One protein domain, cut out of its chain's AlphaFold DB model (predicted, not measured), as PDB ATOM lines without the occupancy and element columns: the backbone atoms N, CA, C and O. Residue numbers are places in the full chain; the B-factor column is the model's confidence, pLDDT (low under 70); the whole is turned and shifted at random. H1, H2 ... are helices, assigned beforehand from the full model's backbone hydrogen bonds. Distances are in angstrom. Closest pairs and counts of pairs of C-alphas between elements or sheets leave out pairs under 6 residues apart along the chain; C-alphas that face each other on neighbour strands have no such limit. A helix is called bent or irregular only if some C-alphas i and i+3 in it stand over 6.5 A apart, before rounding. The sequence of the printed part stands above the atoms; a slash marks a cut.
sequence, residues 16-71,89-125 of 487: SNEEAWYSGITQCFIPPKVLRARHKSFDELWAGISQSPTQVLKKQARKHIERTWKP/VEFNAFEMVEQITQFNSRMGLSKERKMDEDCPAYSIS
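This is residues 16 to 71 and 89 to 125 of the 487 residues of an uncharacterized protein of Armillaria solidipes (UniProt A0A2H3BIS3). Two groups of helices sit end to end: at one end H4 packs on H1 and H3, and at the other the long helix H5 packs on short H6, which the chain reaches by folding back through residues 107 to 119. H1 lies nearest the middle, and the join between the groups is loose. The printed part has 93 residues with six named helices, H1 to H6 in chain order, and no named strand; its class is all helix. By its radius of gyration of the C-alphas, 14.2 A, it is compact, yet its outline is elongated, 43 by 27 by 23 A.

H1, residues 16 to 26, touches H4, residues 55 to 68, at a steep tilt of 66 degrees, the same way; the closest C-alphas, Ile 25 and Lys 58, are 5.9 A apart. H2, residues 33 to 36, and H3, residues 42 to 47, only just touch, and only at the corner, with C-alphas 36 and 42 closest at 6.3 A. H3 and H4 form a helical hairpin, opposite ways at a shallow tilt of 33 degrees, only just short of steep; residues 57 to 61 alone of H4 touch H3, closest at C-alphas 45 and 57, 6.2 A. H5, residues 93 to 106, touches H6, residues 120 to 124, with C-alphas 97 and 121 closest at 6.0 A. H1 is close to but not clearly touching H6, with C-alphas 18 and 120 closest at 7.4 A. Every O i to N i+4 pair is within hydrogen-bond range in H3, H4 and H6, 6 of 7 in H1 and 9 of 10 in H5; H2 is too short for one.

H1 begins at C-alpha 16 (205.182, 203.040, 83.870) and is 14.4 A long; H4 is 19.9 A and H5 21.1 A. H1 and H5 are only just irregular: C-alphas 23 and 26 are 7.0 A apart, C-alphas 93 and 96 6.7 A. H6 ends at C-alpha 124 (191.252, 202.904, 78.317).

The C-alphas farthest apart, Val 56 and Met 107, are 43.2 A apart. Residues 72 to 88 are not printed, and C-alphas 71 and 89 are 12.3 A apart across this cut. The link from H5 to H6 is long. Residues 89 to 90, 111 to 113 and 125 have pLDDT under 70.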
ATOM      1  N   SER A  16     203.707 202.985  83.780       88.81
ATOM      2  CA  SER A  16     205.182 203.040  83.870       88.81
ATOM      3  C   SER A  16     205.946 202.324  82.739       88.81
ATOM      4  O   SER A  16     206.917 202.868  82.209       88.81
ATOM      5  N   ASN A  17     205.500 201.135  82.314       91.25
ATOM      6  CA  ASN A  17     206.093 200.421  81.175       91.25
ATOM      7  C   ASN A  17     205.871 201.161  79.841       91.25
ATOM      8  O   ASN A  17     206.790 201.271  79.028       91.25
ATOM      9  N   GLU A  18     204.669 201.695  79.616       92.31
ATOM     10  CA  GLU A  18     204.339 202.459  78.411       92.31
ATOM     11  C   GLU A  18     205.006 203.844  78.407       92.31
ATOM     12  O   GLU A  18     205.446 204.311  77.361       92.31
ATOM     13  N   GLU A  19     205.191 204.472  79.568       91.50
ATOM     14  CA  GLU A  19     205.981 205.696  79.724       91.50
ATOM     15  C   GLU A  19     207.448 205.462  79.364       91.50
ATOM     16  O   GLU A  19     208.048 206.278  78.659       91.50
ATOM     17  N   ALA A  20     208.034 204.342  79.800       90.75
ATOM     18  CA  ALA A  20     209.398 203.960  79.440       90.75
ATOM     19  C   ALA A  20     209.538 203.693  77.932       90.75
ATOM     20  O   ALA A  20     210.538 204.082  77.320       90.75
ATOM     21  N   TRP A  21     208.525 203.072  77.322       92.25
ATOM     22  CA  TRP A  21     208.417 202.897  75.874       92.25
ATOM     23  C   TRP A  21     208.348 204.246  75.142       92.25
ATOM     24  O   TRP A  21     209.181 204.517  74.271       92.25
ATOM     25  N   TYR A  22     207.418 205.116  75.541       91.56
ATOM     26  CA  TYR A  22     207.164 206.410  74.912       91.56
ATOM     27  C   TYR A  22     208.373 207.344  75.049       91.56
ATOM     28  O   TYR A  22     208.963 207.755  74.052       91.56
ATOM     29  N   SER A  23     208.780 207.653  76.283       87.12
ATOM     30  CA  SER A  23     209.819 208.652  76.569       87.12
ATOM     31  C   SER A  23     211.229 208.158  76.242       87.12
ATOM     32  O   SER A  23     212.081 208.931  75.804       87.12
ATOM     33  N   GLY A  24     211.489 206.863  76.431       84.00
ATOM     34  CA  GLY A  24     212.819 206.292  76.269       84.00
ATOM     35  C   GLY A  24     213.131 205.834  74.848       84.00
ATOM     36  O   GLY A  24     214.311 205.681  74.505       84.00
ATOM     37  N   ILE A  25     212.116 205.556  74.018       87.12
ATOM     38  CA  ILE A  25     212.323 204.773  72.794       87.12
ATOM     39  C   ILE A  25     211.596 205.340  71.579       87.12
ATOM     40  O   ILE A  25     212.288 205.651  70.609       87.12
ATOM     41  N   THR A  26     210.267 205.443  71.595       87.75
ATOM     42  CA  THR A  26     209.465 205.551  70.359       87.75
ATOM     43  C   THR A  26     208.707 206.860  70.178       87.75
ATOM     44  O   THR A  26     208.349 207.166  69.046       87.75
ATOM     45  N   GLN A  27     208.451 207.618  71.251       87.06
ATOM     46  CA  GLN A  27     207.561 208.789  71.254       87.06
ATOM     47  C   GLN A  27     206.148 208.495  70.710       87.06
ATOM     48  O   GLN A  27     205.470 209.371  70.175       87.06
ATOM     49  N   CYS A  28     205.679 207.252  70.854       87.56
ATOM     50  CA  CYS A  28     204.317 206.839  70.526       87.56
ATOM     51  C   CYS A  28     203.763 205.906  71.606       87.56
ATOM     52  O   CYS A  28     204.529 205.210  72.270       87.56
ATOM     53  N   PHE A  29     202.440 205.853  71.777       90.56
ATOM     54  CA  PHE A  29     201.799 204.833  72.620       90.56
ATOM     55  C   PHE A  29     202.026 203.427  72.049       90.56
ATOM     56  O   PHE A  29     202.295 203.285  70.850       90.56
ATOM     57  N   ILE A  30     201.959 202.390  72.886       92.19
ATOM     58  CA  ILE A  30     202.110 201.002  72.438       92.19
ATOM     59  C   ILE A  30     200.827 200.567  71.706       92.19
ATOM     60  O   ILE A  30     199.760 200.512  72.317       92.19
ATOM     61  N   PRO A  31     200.870 200.265  70.393       90.12
ATOM     62  CA  PRO A  31     199.659 199.882  69.679       90.12
ATOM     63  C   PRO A  31     199.122 198.528  70.173       90.12
ATOM     64  O   PRO A  31     199.922 197.663  70.544       90.12
ATOM     65  N   PRO A  32     197.802 198.280  70.073       89.31
ATOM     66  CA  PRO A  32     197.233 196.953  70.287       89.31
ATOM     67  C   PRO A  32     197.931 195.899  69.430       89.31
ATOM     68  O   PRO A  32     198.325 196.180  68.296       89.31
ATOM     69  N   LYS A  33     198.024 194.659  69.922       89.12
ATOM     70  CA  LYS A  33     198.784 193.563  69.291       89.12
ATOM     71  C   LYS A  33     198.518 193.383  67.786       89.12
ATOM     72  O   LYS A  33     199.452 193.199  67.009       89.12
ATOM     73  N   VAL A  34     197.259 193.513  67.355       86.56
ATOM     74  CA  VAL A  34     196.844 193.430  65.935       86.56
ATOM     75  C   VAL A  34     197.492 194.514  65.062       86.56
ATOM     76  O   VAL A  34     197.812 194.272  63.897       86.56
ATOM     77  N   LEU A  35     197.690 195.715  65.606       86.56
ATOM     78  CA  LEU A  35     198.379 196.811  64.926       86.56
ATOM     79  C   LEU A  35     199.894 196.709  65.112       86.56
ATOM     80  O   LEU A  35     200.638 196.953  64.166       86.56
ATOM     81  N   ARG A  36     200.349 196.279  66.295       90.56
ATOM     82  CA  ARG A  36     201.764 196.118  66.653       90.56
ATOM     83  C   ARG A  36     202.505 195.165  65.716       90.56
ATOM     84  O   ARG A  36     203.610 195.490  65.295       90.56
ATOM     85  N   ALA A  37     201.855 194.083  65.281       88.31
ATOM     86  CA  ALA A  37     202.405 193.117  64.325       88.31
ATOM     87  C   ALA A  37     202.813 193.728  62.963       88.31
ATOM     88  O   ALA A  37     203.594 193.136  62.221       88.31
ATOM     89  N   ARG A  38     202.317 194.928  62.622       88.81
ATOM     90  CA  ARG A  38     202.698 195.669  61.404       88.81
ATOM     91  C   ARG A  38     204.058 196.366  61.533       88.81
ATOM     92  O   ARG A  38     204.569 196.908  60.551       88.81
ATOM     93  N   HIS A  39     204.642 196.382  62.731       90.38
ATOM     94  CA  HIS A  39     205.856 197.120  63.044       90.38
ATOM     95  C   HIS A  39     206.976 196.177  63.470       90.38
ATOM     96  O   HIS A  39     206.908 195.492  64.490       90.38
ATOM     97  N   LYS A  40     208.050 196.159  62.676       88.75
ATOM     98  CA  LYS A  40     209.197 195.294  62.940       88.75
ATOM     99  C   LYS A  40     209.822 195.643  64.295       88.75
ATOM    100  O   LYS A  40     210.006 196.817  64.608       88.75
ATOM    101  N   SER A  41     210.170 194.609  65.059       89.50
ATOM    102  CA  SER A  41     210.822 194.699  66.373       89.50
ATOM    103  C   SER A  41     209.952 195.264  67.506       89.50
ATOM    104  O   SER A  41     210.438 195.330  68.628       89.50
ATOM    105  N   PHE A  42     208.688 195.650  67.272       93.31
ATOM    106  CA  PHE A  42     207.845 196.228  68.329       93.31
ATOM    107  C   PHE A  42     207.440 195.197  69.394       93.31
ATOM    108  O   PHE A  42     207.522 195.514  70.575       93.31
ATOM    109  N   ASP A  43     207.053 193.977  69.004       92.31
ATOM    110  CA  ASP A  43     206.692 192.914  69.959       92.31
ATOM    111  C   ASP A  43     207.879 192.521  70.855       92.31
ATOM    112  O   ASP A  43     207.752 192.477  72.077       92.31
ATOM    113  N   GLU A  44     209.054 192.295  70.256       91.44
ATOM    114  CA  GLU A  44     210.288 191.962  70.985       91.44
ATOM    115  C   GLU A  44     210.718 193.095  71.924       91.44
ATOM    116  O   GLU A  44     211.142 192.861  73.057       91.44
ATOM    117  N   LEU A  45     210.594 194.341  71.457       92.00
ATOM    118  CA  LEU A  45     210.945 195.525  72.229       92.00
ATOM    119  C   LEU A  45     210.005 195.725  73.424       92.00
ATOM    120  O   LEU A  45     210.479 196.055  74.511       92.00
ATOM    121  N   TRP A  46     208.702 195.519  73.230       93.56
ATOM    122  CA  TRP A  46     207.703 195.628  74.289       93.56
ATOM    123  C   TRP A  46     207.872 194.530  75.342       93.56
ATOM    124  O   TRP A  46     207.938 194.835  76.529       93.56
ATOM    125  N   ALA A  47     208.068 193.276  74.923       91.12
ATOM    126  CA  ALA A  47     208.313 192.159  75.839       91.12
ATOM    127  C   ALA A  47     209.556 192.374  76.729       91.12
ATOM    128  O   ALA A  47     209.595 191.923  77.871       91.12
ATOM    129  N   GLY A  48     210.568 193.084  76.219       89.62
ATOM    130  CA  GLY A  48     211.796 193.407  76.947       89.62
ATOM    131  C   GLY A  48     211.763 194.714  77.747       89.62
ATOM    132  O   GLY A  48     212.787 195.061  78.341       89.62
ATOM    133  N   ILE A  49     210.653 195.467  77.764       89.69
ATOM    134  CA  ILE A  49     210.637 196.846  78.285       89.69
ATOM    135  C   ILE A  49     211.008 196.919  79.772       89.69
ATOM    136  O   ILE A  49     211.837 197.744  80.159       89.69
ATOM    137  N   SER A  50     210.498 195.991  80.585       84.06
ATOM    138  CA  SER A  50     210.772 195.920  82.026       84.06
ATOM    139  C   SER A  50     212.196 195.452  82.357       84.06
ATOM    140  O   SER A  50     212.659 195.643  83.476       84.06
ATOM    141  N   GLN A  51     212.912 194.865  81.391       85.75
ATOM    142  CA  GLN A  51     214.276 194.343  81.555       85.75
ATOM    143  C   GLN A  51     215.345 195.234  80.902       85.75
ATOM    144  O   GLN A  51     216.494 194.822  80.785       85.75
ATOM    145  N   SER A  52     214.992 196.464  80.507       81.88
ATOM    146  CA  SER A  52     215.850 197.379  79.740       81.88
ATOM    147  C   SER A  52     216.256 196.811  78.369       81.88
ATOM    148  O   SER A  52     217.306 196.181  78.231       81.88
ATOM    149  N   PRO A  53     215.473 197.076  77.310       84.50
ATOM    150  CA  PRO A  53     215.709 196.464  76.010       84.50
ATOM    151  C   PRO A  53     217.031 196.913  75.379       84.50
ATOM    152  O   PRO A  53     217.515 198.029  75.611       84.50
ATOM    153  N   THR A  54     217.600 196.048  74.534       88.50
ATOM    154  CA  THR A  54     218.902 196.290  73.898       88.50
ATOM    155  C   THR A  54     218.888 197.545  73.022       88.50
ATOM    156  O   THR A  54     217.899 197.876  72.364       88.50
ATOM    157  N   GLN A  55     220.028 198.241  72.954       89.19
ATOM    158  CA  GLN A  55     220.170 199.434  72.107       89.19
ATOM    159  C   GLN A  55     219.936 199.138  70.618       89.19
ATOM    160  O   GLN A  55     219.465 200.000  69.877       89.19
ATOM    161  N   VAL A  56     220.216 197.904  70.185       92.25
ATOM    162  CA  VAL A  56     219.962 197.447  68.813       92.25
ATOM    163  C   VAL A  56     218.465 197.468  68.503       92.25
ATOM    164  O   VAL A  56     218.072 198.057  67.497       92.25
ATOM    165  N   LEU A  57     217.627 196.902  69.379       90.25
ATOM    166  CA  LEU A  57     216.171 196.887  69.201       90.25
ATOM    167  C   LEU A  57     215.582 198.302  69.245       90.25
ATOM    168  O   LEU A  57     214.791 198.661  68.372       90.25
ATOM    169  N   LYS A  58     216.040 199.147  70.182       91.75
ATOM    170  CA  LYS A  58     215.634 200.563  70.259       91.75
ATOM    171  C   LYS A  58     215.915 201.307  68.949       91.75
ATOM    172  O   LYS A  58     215.041 201.989  68.419       91.75
ATOM    173  N   LYS A  59     217.122 201.144  68.395       91.75
ATOM    174  CA  LYS A  59     217.528 201.784  67.134       91.75
ATOM    175  C   LYS A  59     216.736 201.260  65.933       91.75
ATOM    176  O   LYS A  59     216.401 202.040  65.045       91.75
ATOM    177  N   GLN A  60     216.429 199.962  65.896       92.38
ATOM    178  CA  GLN A  60     215.600 199.374  64.840       92.38
ATOM    179  C   GLN A  60     214.171 199.927  64.862       92.38
ATOM    180  O   GLN A  60     213.672 200.319  63.809       92.38
ATOM    181  N   ALA A  61     213.549 200.011  66.043       91.25
ATOM    182  CA  ALA A  61     212.204 200.559  66.196       91.25
ATOM    183  C   ALA A  61     212.133 202.034  65.772       91.25
ATOM    184  O   ALA A  61     211.278 202.386  64.963       91.25
ATOM    185  N   ARG A  62     213.080 202.878  66.218       90.94
ATOM    186  CA  ARG A  62     213.156 204.291  65.791       90.94
ATOM    187  C   ARG A  62     213.296 204.432  64.282       90.94
ATOM    188  O   ARG A  62     212.500 205.120  63.657       90.94
ATOM    189  N   LYS A  63     214.233 203.693  63.681       91.81
ATOM    190  CA  LYS A  63     214.437 203.710  62.226       91.81
ATOM    191  C   LYS A  63     213.193 203.245  61.461       91.81
ATOM    192  O   LYS A  63     212.938 203.720  60.357       91.81
ATOM    193  N   HIS A  64     212.434 202.294  62.010       91.44
ATOM    194  CA  HIS A  64     211.162 201.869  61.424       91.44
ATOM    195  C   HIS A  64     210.129 202.996  61.457       91.44
ATOM    196  O   HIS A  64     209.539 203.279  60.416       91.44
ATOM    197  N   ILE A  65     209.954 203.663  62.603       90.00
ATOM    198  CA  ILE A  65     209.045 204.810  62.767       90.00
ATOM    199  C   ILE A  65     209.431 205.928  61.794       90.00
ATOM    200  O   ILE A  65     208.628 206.273  60.935       90.00
ATOM    201  N   GLU A  66     210.680 206.399  61.838       87.62
ATOM    202  CA  GLU A  66     211.202 207.473  60.977       87.62
ATOM    203  C   GLU A  66     210.988 207.204  59.481       87.62
ATOM    204  O   GLU A  66     210.774 208.126  58.700       87.62
ATOM    205  N   ARG A  67     211.046 205.933  59.062       90.69
ATOM    206  CA  ARG A  67     210.898 205.554  57.652       90.69
ATOM    207  C   ARG A  67     209.448 205.350  57.221       90.69
ATOM    208  O   ARG A  67     209.150 205.503  56.041       90.69
ATOM    209  N   THR A  68     208.582 204.882  58.119       89.19
ATOM    210  CA  THR A  68     207.256 204.363  57.733       89.19
ATOM    211  C   THR A  68     206.092 205.183  58.261       89.19
ATOM    212  O   THR A  68     205.005 205.110  57.691       89.19
ATOM    213  N   TRP A  69     206.293 205.957  59.322       88.00
ATOM    214  CA  TRP A  69     205.243 206.773  59.912       88.00
ATOM    215  C   TRP A  69     205.254 208.144  59.258       88.00
ATOM    216  O   TRP A  69     206.302 208.692  58.924       88.00
ATOM    217  N   LYS A  70     204.058 208.691  59.063       82.94
ATOM    218  CA  LYS A  70     203.882 210.063  58.604       82.94
ATOM    219  C   LYS A  70     203.419 210.909  59.786       82.94
ATOM    220  O   LYS A  70     202.676 210.390  60.624       82.94
ATOM    221  N   PRO A  71     203.836 212.181  59.864       73.44
ATOM    222  CA  PRO A  71     203.242 213.112  60.810       73.44
ATOM    223  C   PRO A  71     201.718 213.104  60.688       73.44
ATOM    224  O   PRO A  71     201.189 212.979  59.582       73.44
ATOM    225  N   VAL A  89     205.153 220.300  70.493       65.50
ATOM    226  CA  VAL A  89     204.112 219.601  71.252       65.50
ATOM    227  C   VAL A  89     204.674 219.287  72.640       65.50
ATOM    228  O   VAL A  89     204.957 218.139  72.969       65.50
ATOM    229  N   GLU A  90     204.880 220.319  73.462       68.19
ATOM    230  CA  GLU A  90     205.282 220.177  74.873       68.19
ATOM    231  C   GLU A  90     204.075 219.824  75.759       68.19
ATOM    232  O   GLU A  90     203.734 220.527  76.707       68.19
ATOM    233  N   PHE A  91     203.398 218.721  75.443       72.94
ATOM    234  CA  PHE A  91     202.304 218.197  76.258       72.94
ATOM    235  C   PHE A  91     202.707 216.871  76.892       72.94
ATOM    236  O   PHE A  91     203.362 216.032  76.267       72.94
ATOM    237  N   ASN A  92     202.287 216.650  78.137       84.56
ATOM    238  CA  ASN A  92     202.388 215.331  78.740       84.56
ATOM    239  C   ASN A  92     201.405 214.393  78.023       84.56
ATOM    240  O   ASN A  92     200.201 214.456  78.260       84.56
ATOM    241  N   ALA A  93     201.918 213.508  77.162       84.62
ATOM    242  CA  ALA A  93     201.090 212.584  76.388       84.62
ATOM    243  C   ALA A  93     200.139 211.755  77.276       84.62
ATOM    244  O   ALA A  93     199.004 211.491  76.884       84.62
ATOM    245  N   PHE A  94     200.562 211.397  78.492       89.25
ATOM    246  CA  PHE A  94     199.777 210.567  79.409       89.25
ATOM    247  C   PHE A  94     198.705 211.335  80.179       89.25
ATOM    248  O   PHE A  94     197.786 210.706  80.694       89.25
ATOM    249  N   GLU A  95     198.748 212.670  80.212       87.25
ATOM    250  CA  GLU A  95     197.763 213.468  80.947       87.25
ATOM    251  C   GLU A  95     196.336 213.182  80.461       87.25
ATOM    252  O   GLU A  95     195.438 212.932  81.264       87.25
ATOM    253  N   MET A  96     196.124 213.124  79.141       82.69
ATOM    254  CA  MET A  96     194.811 212.798  78.577       82.69
ATOM    255  C   MET A  96     194.372 211.372  78.940       82.69
ATOM    256  O   MET A  96     193.206 211.144  79.259       82.69
ATOM    257  N   VAL A  97     195.296 210.406  78.911       86.75
ATOM    258  CA  VAL A  97     195.012 209.004  79.257       86.75
ATOM    259  C   VAL A  97     194.598 208.896  80.724       86.75
ATOM    260  O   VAL A  97     193.602 208.248  81.052       86.75
ATOM    261  N   GLU A  98     195.311 209.578  81.617       88.19
ATOM    262  CA  GLU A  98     194.989 209.645  83.040       88.19
ATOM    263  C   GLU A  98     193.633 210.308  83.284       88.19
ATOM    264  O   GLU A  98     192.825 209.767  84.041       88.19
ATOM    265  N   GLN A  99     193.338 211.422  82.610       84.69
ATOM    266  CA  GLN A  99     192.044 212.100  82.714       84.69
ATOM    267  C   GLN A  99     190.887 211.201  82.257       84.69
ATOM    268  O   GLN A  99     189.873 211.115  82.952       84.69
ATOM    269  N   ILE A 100     191.042 210.467  81.147       83.81
ATOM    270  CA  ILE A 100     190.041 209.487  80.691       83.81
ATOM    271  C   ILE A 100     189.906 208.353  81.710       83.81
ATOM    272  O   ILE A 100     188.793 207.947  82.035       83.81
ATOM    273  N   THR A 101     191.013 207.868  82.274       85.50
ATOM    274  CA  THR A 101     190.973 206.811  83.298       85.50
ATOM    275  C   THR A 101     190.196 207.257  84.534       85.50
ATOM    276  O   THR A 101     189.351 206.521  85.053       85.50
ATOM    277  N   GLN A 102     190.465 208.475  85.007       85.75
ATOM    278  CA  GLN A 102     189.773 209.081  86.140       85.75
ATOM    279  C   GLN A 102     188.289 209.281  85.831       85.75
ATOM    280  O   GLN A 102     187.447 208.964  86.672       85.75
ATOM    281  N   PHE A 103     187.957 209.741  84.620       83.50
ATOM    282  CA  PHE A 103     186.579 209.858  84.156       83.50
ATOM    283  C   PHE A 103     185.871 208.500  84.162       83.50
ATOM    284  O   PHE A 103     184.845 208.360  84.825       83.50
ATOM    285  N   ASN A 104     186.444 207.479  83.518       84.31
ATOM    286  CA  ASN A 104     185.877 206.130  83.460       84.31
ATOM    287  C   ASN A 104     185.668 205.545  84.861       84.31
ATOM    288  O   ASN A 104     184.635 204.936  85.130       84.31
ATOM    289  N   SER A 105     186.614 205.777  85.773       85.00
ATOM    290  CA  SER A 105     186.505 205.350  87.172       85.00
ATOM    291  C   SER A 105     185.369 206.063  87.899       85.00
ATOM    292  O   SER A 105     184.550 205.414  88.549       85.00
ATOM    293  N   ARG A 106     185.275 207.390  87.750       86.31
ATOM    294  CA  ARG A 106     184.225 208.215  88.362       86.31
ATOM    295  C   ARG A 106     182.834 207.855  87.844       86.31
ATOM    296  O   ARG A 106     181.891 207.830  88.626       86.31
ATOM    297  N   MET A 107     182.720 207.555  86.553       81.56
ATOM    298  CA  MET A 107     181.462 207.182  85.899       81.56
ATOM    299  C   MET A 107     181.123 205.691  86.046       81.56
ATOM    300  O   MET A 107     180.064 205.258  85.604       81.56
ATOM    301  N   GLY A 108     182.002 204.890  86.657       84.81
ATOM    302  CA  GLY A 108     181.799 203.449  86.821       84.81
ATOM    303  C   GLY A 108     181.931 202.630  85.532       84.81
ATOM    304  O   GLY A 108     181.588 201.453  85.546       84.81
ATOM    305  N   LEU A 109     182.465 203.216  84.456       80.44
ATOM    306  CA  LEU A 109     182.689 202.563  83.158       80.44
ATOM    307  C   LEU A 109     183.856 201.562  83.197       80.44
ATOM    308  O   LEU A 109     183.952 200.675  82.355       80.44
ATOM    309  N   SER A 110     184.744 201.675  84.188       74.81
ATOM    310  CA  SER A 110     185.889 200.771  84.362       74.81
ATOM    311  C   SER A 110     185.547 199.444  85.050       74.81
ATOM    312  O   SER A 110     186.387 198.550  85.088       74.81
ATOM    313  N   LYS A 111     184.333 199.284  85.598       66.12
ATOM    314  CA  LYS A 111     183.982 198.137  86.458       66.12
ATOM    315  C   LYS A 111     183.999 196.785  85.739       66.12
ATOM    316  O   LYS A 111     184.215 195.768  86.388       66.12
ATOM    317  N   GLU A 112     183.804 196.773  84.423       64.06
ATOM    318  CA  GLU A 112     183.717 195.539  83.628       64.06
ATOM    319  C   GLU A 112     184.938 195.298  82.728       64.06
ATOM    320  O   GLU A 112     185.166 194.172  82.284       64.06
ATOM    321  N   ARG A 113     185.763 196.323  82.474       69.75
ATOM    322  CA  ARG A 113     186.932 196.223  81.588       69.75
ATOM    323  C   ARG A 113     188.225 196.271  82.387       69.75
ATOM    324  O   ARG A 113     188.596 197.307  82.932       69.75
ATOM    325  N   LYS A 114     188.945 195.148  82.409       78.00
ATOM    326  CA  LYS A 114     190.347 195.138  82.838       78.00
ATOM    327  C   LYS A 114     191.180 195.900  81.808       78.00
ATOM    328  O   LYS A 114     191.009 195.680  80.611       78.00
ATOM    329  N   MET A 115     192.061 196.776  82.289       82.50
ATOM    330  CA  MET A 115     193.077 197.423  81.460       82.50
ATOM    331  C   MET A 115     193.921 196.338  80.785       82.50
ATOM    332  O   MET A 115     194.347 195.391  81.449       82.50
ATOM    333  N   ASP A 116     194.126 196.460  79.477       86.25
ATOM    334  CA  ASP A 116     194.992 195.541  78.745       86.25
ATOM    335  C   ASP A 116     196.441 195.944  79.018       86.25
ATOM    336  O   ASP A 116     196.897 196.991  78.559       86.25
ATOM    337  N   GLU A 117     197.162 195.127  79.782       86.62
ATOM    338  CA  GLU A 117     198.577 195.362  80.083       86.62
ATOM    339  C   GLU A 117     199.442 195.409  78.814       86.62
ATOM    340  O   GLU A 117     200.529 195.985  78.832       86.62
ATOM    341  N   ASP A 118     198.964 194.839  77.704       87.50
ATOM    342  CA  ASP A 118     199.673 194.769  76.431       87.50
ATOM    343  C   ASP A 118     199.538 196.071  75.607       87.50
ATOM    344  O   ASP A 118     200.378 196.346  74.745       87.50
ATOM    345  N   CYS A 119     198.515 196.895  75.883       88.31
ATOM    346  CA  CYS A 119     198.339 198.242  75.320       88.31
ATOM    347  C   CYS A 119     197.530 199.178  76.255       88.31
ATOM    348  O   CYS A 119     196.390 199.553  75.944       88.31
ATOM    349  N   PRO A 120     198.088 199.578  77.412       88.75
ATOM    350  CA  PRO A 120     197.285 200.115  78.503       88.75
ATOM    351  C   PRO A 120     196.617 201.451  78.167       88.75
ATOM    352  O   PRO A 120     195.406 201.565  78.371       88.75
ATOM    353  N   ALA A 121     197.312 202.413  77.551       88.25
ATOM    354  CA  ALA A 121     196.698 203.675  77.125       88.25
ATOM    355  C   ALA A 121     195.554 203.477  76.116       88.25
ATOM    356  O   ALA A 121     194.502 204.107  76.236       88.25
ATOM    357  N   TYR A 122     195.719 202.565  75.152       84.44
ATOM    358  CA  TYR A 122     194.684 202.259  74.157       84.44
ATOM    359  C   TYR A 122     193.479 201.539  74.762       84.44
ATOM    360  O   TYR A 122     192.350 201.789  74.347       84.44
ATOM    361  N   SER A 123     193.697 200.674  75.751       84.75
ATOM    362  CA  SER A 123     192.629 199.886  76.379       84.75
ATOM    363  C   SER A 123     191.638 200.725  77.193       84.75
ATOM    364  O   SER A 123     190.520 200.294  77.468       84.75
ATOM    365  N   ILE A 124     192.049 201.940  77.555       79.81
ATOM    366  CA  ILE A 124     191.252 202.904  78.317       79.81
ATOM    367  C   ILE A 124     190.396 203.770  77.391       79.81
ATOM    368  O   ILE A 124     189.365 204.301  77.807       79.81
ATOM    369  N   SER A 125     190.805 203.897  76.128       66.69
ATOM    370  CA  SER A 125     190.035 204.590  75.105       66.69
ATOM    371  C   SER A 125     189.002 203.664  74.463       66.69
ATOM    372  O   SER A 125     189.299 202.525  74.113       66.69
TER     373      SER A 125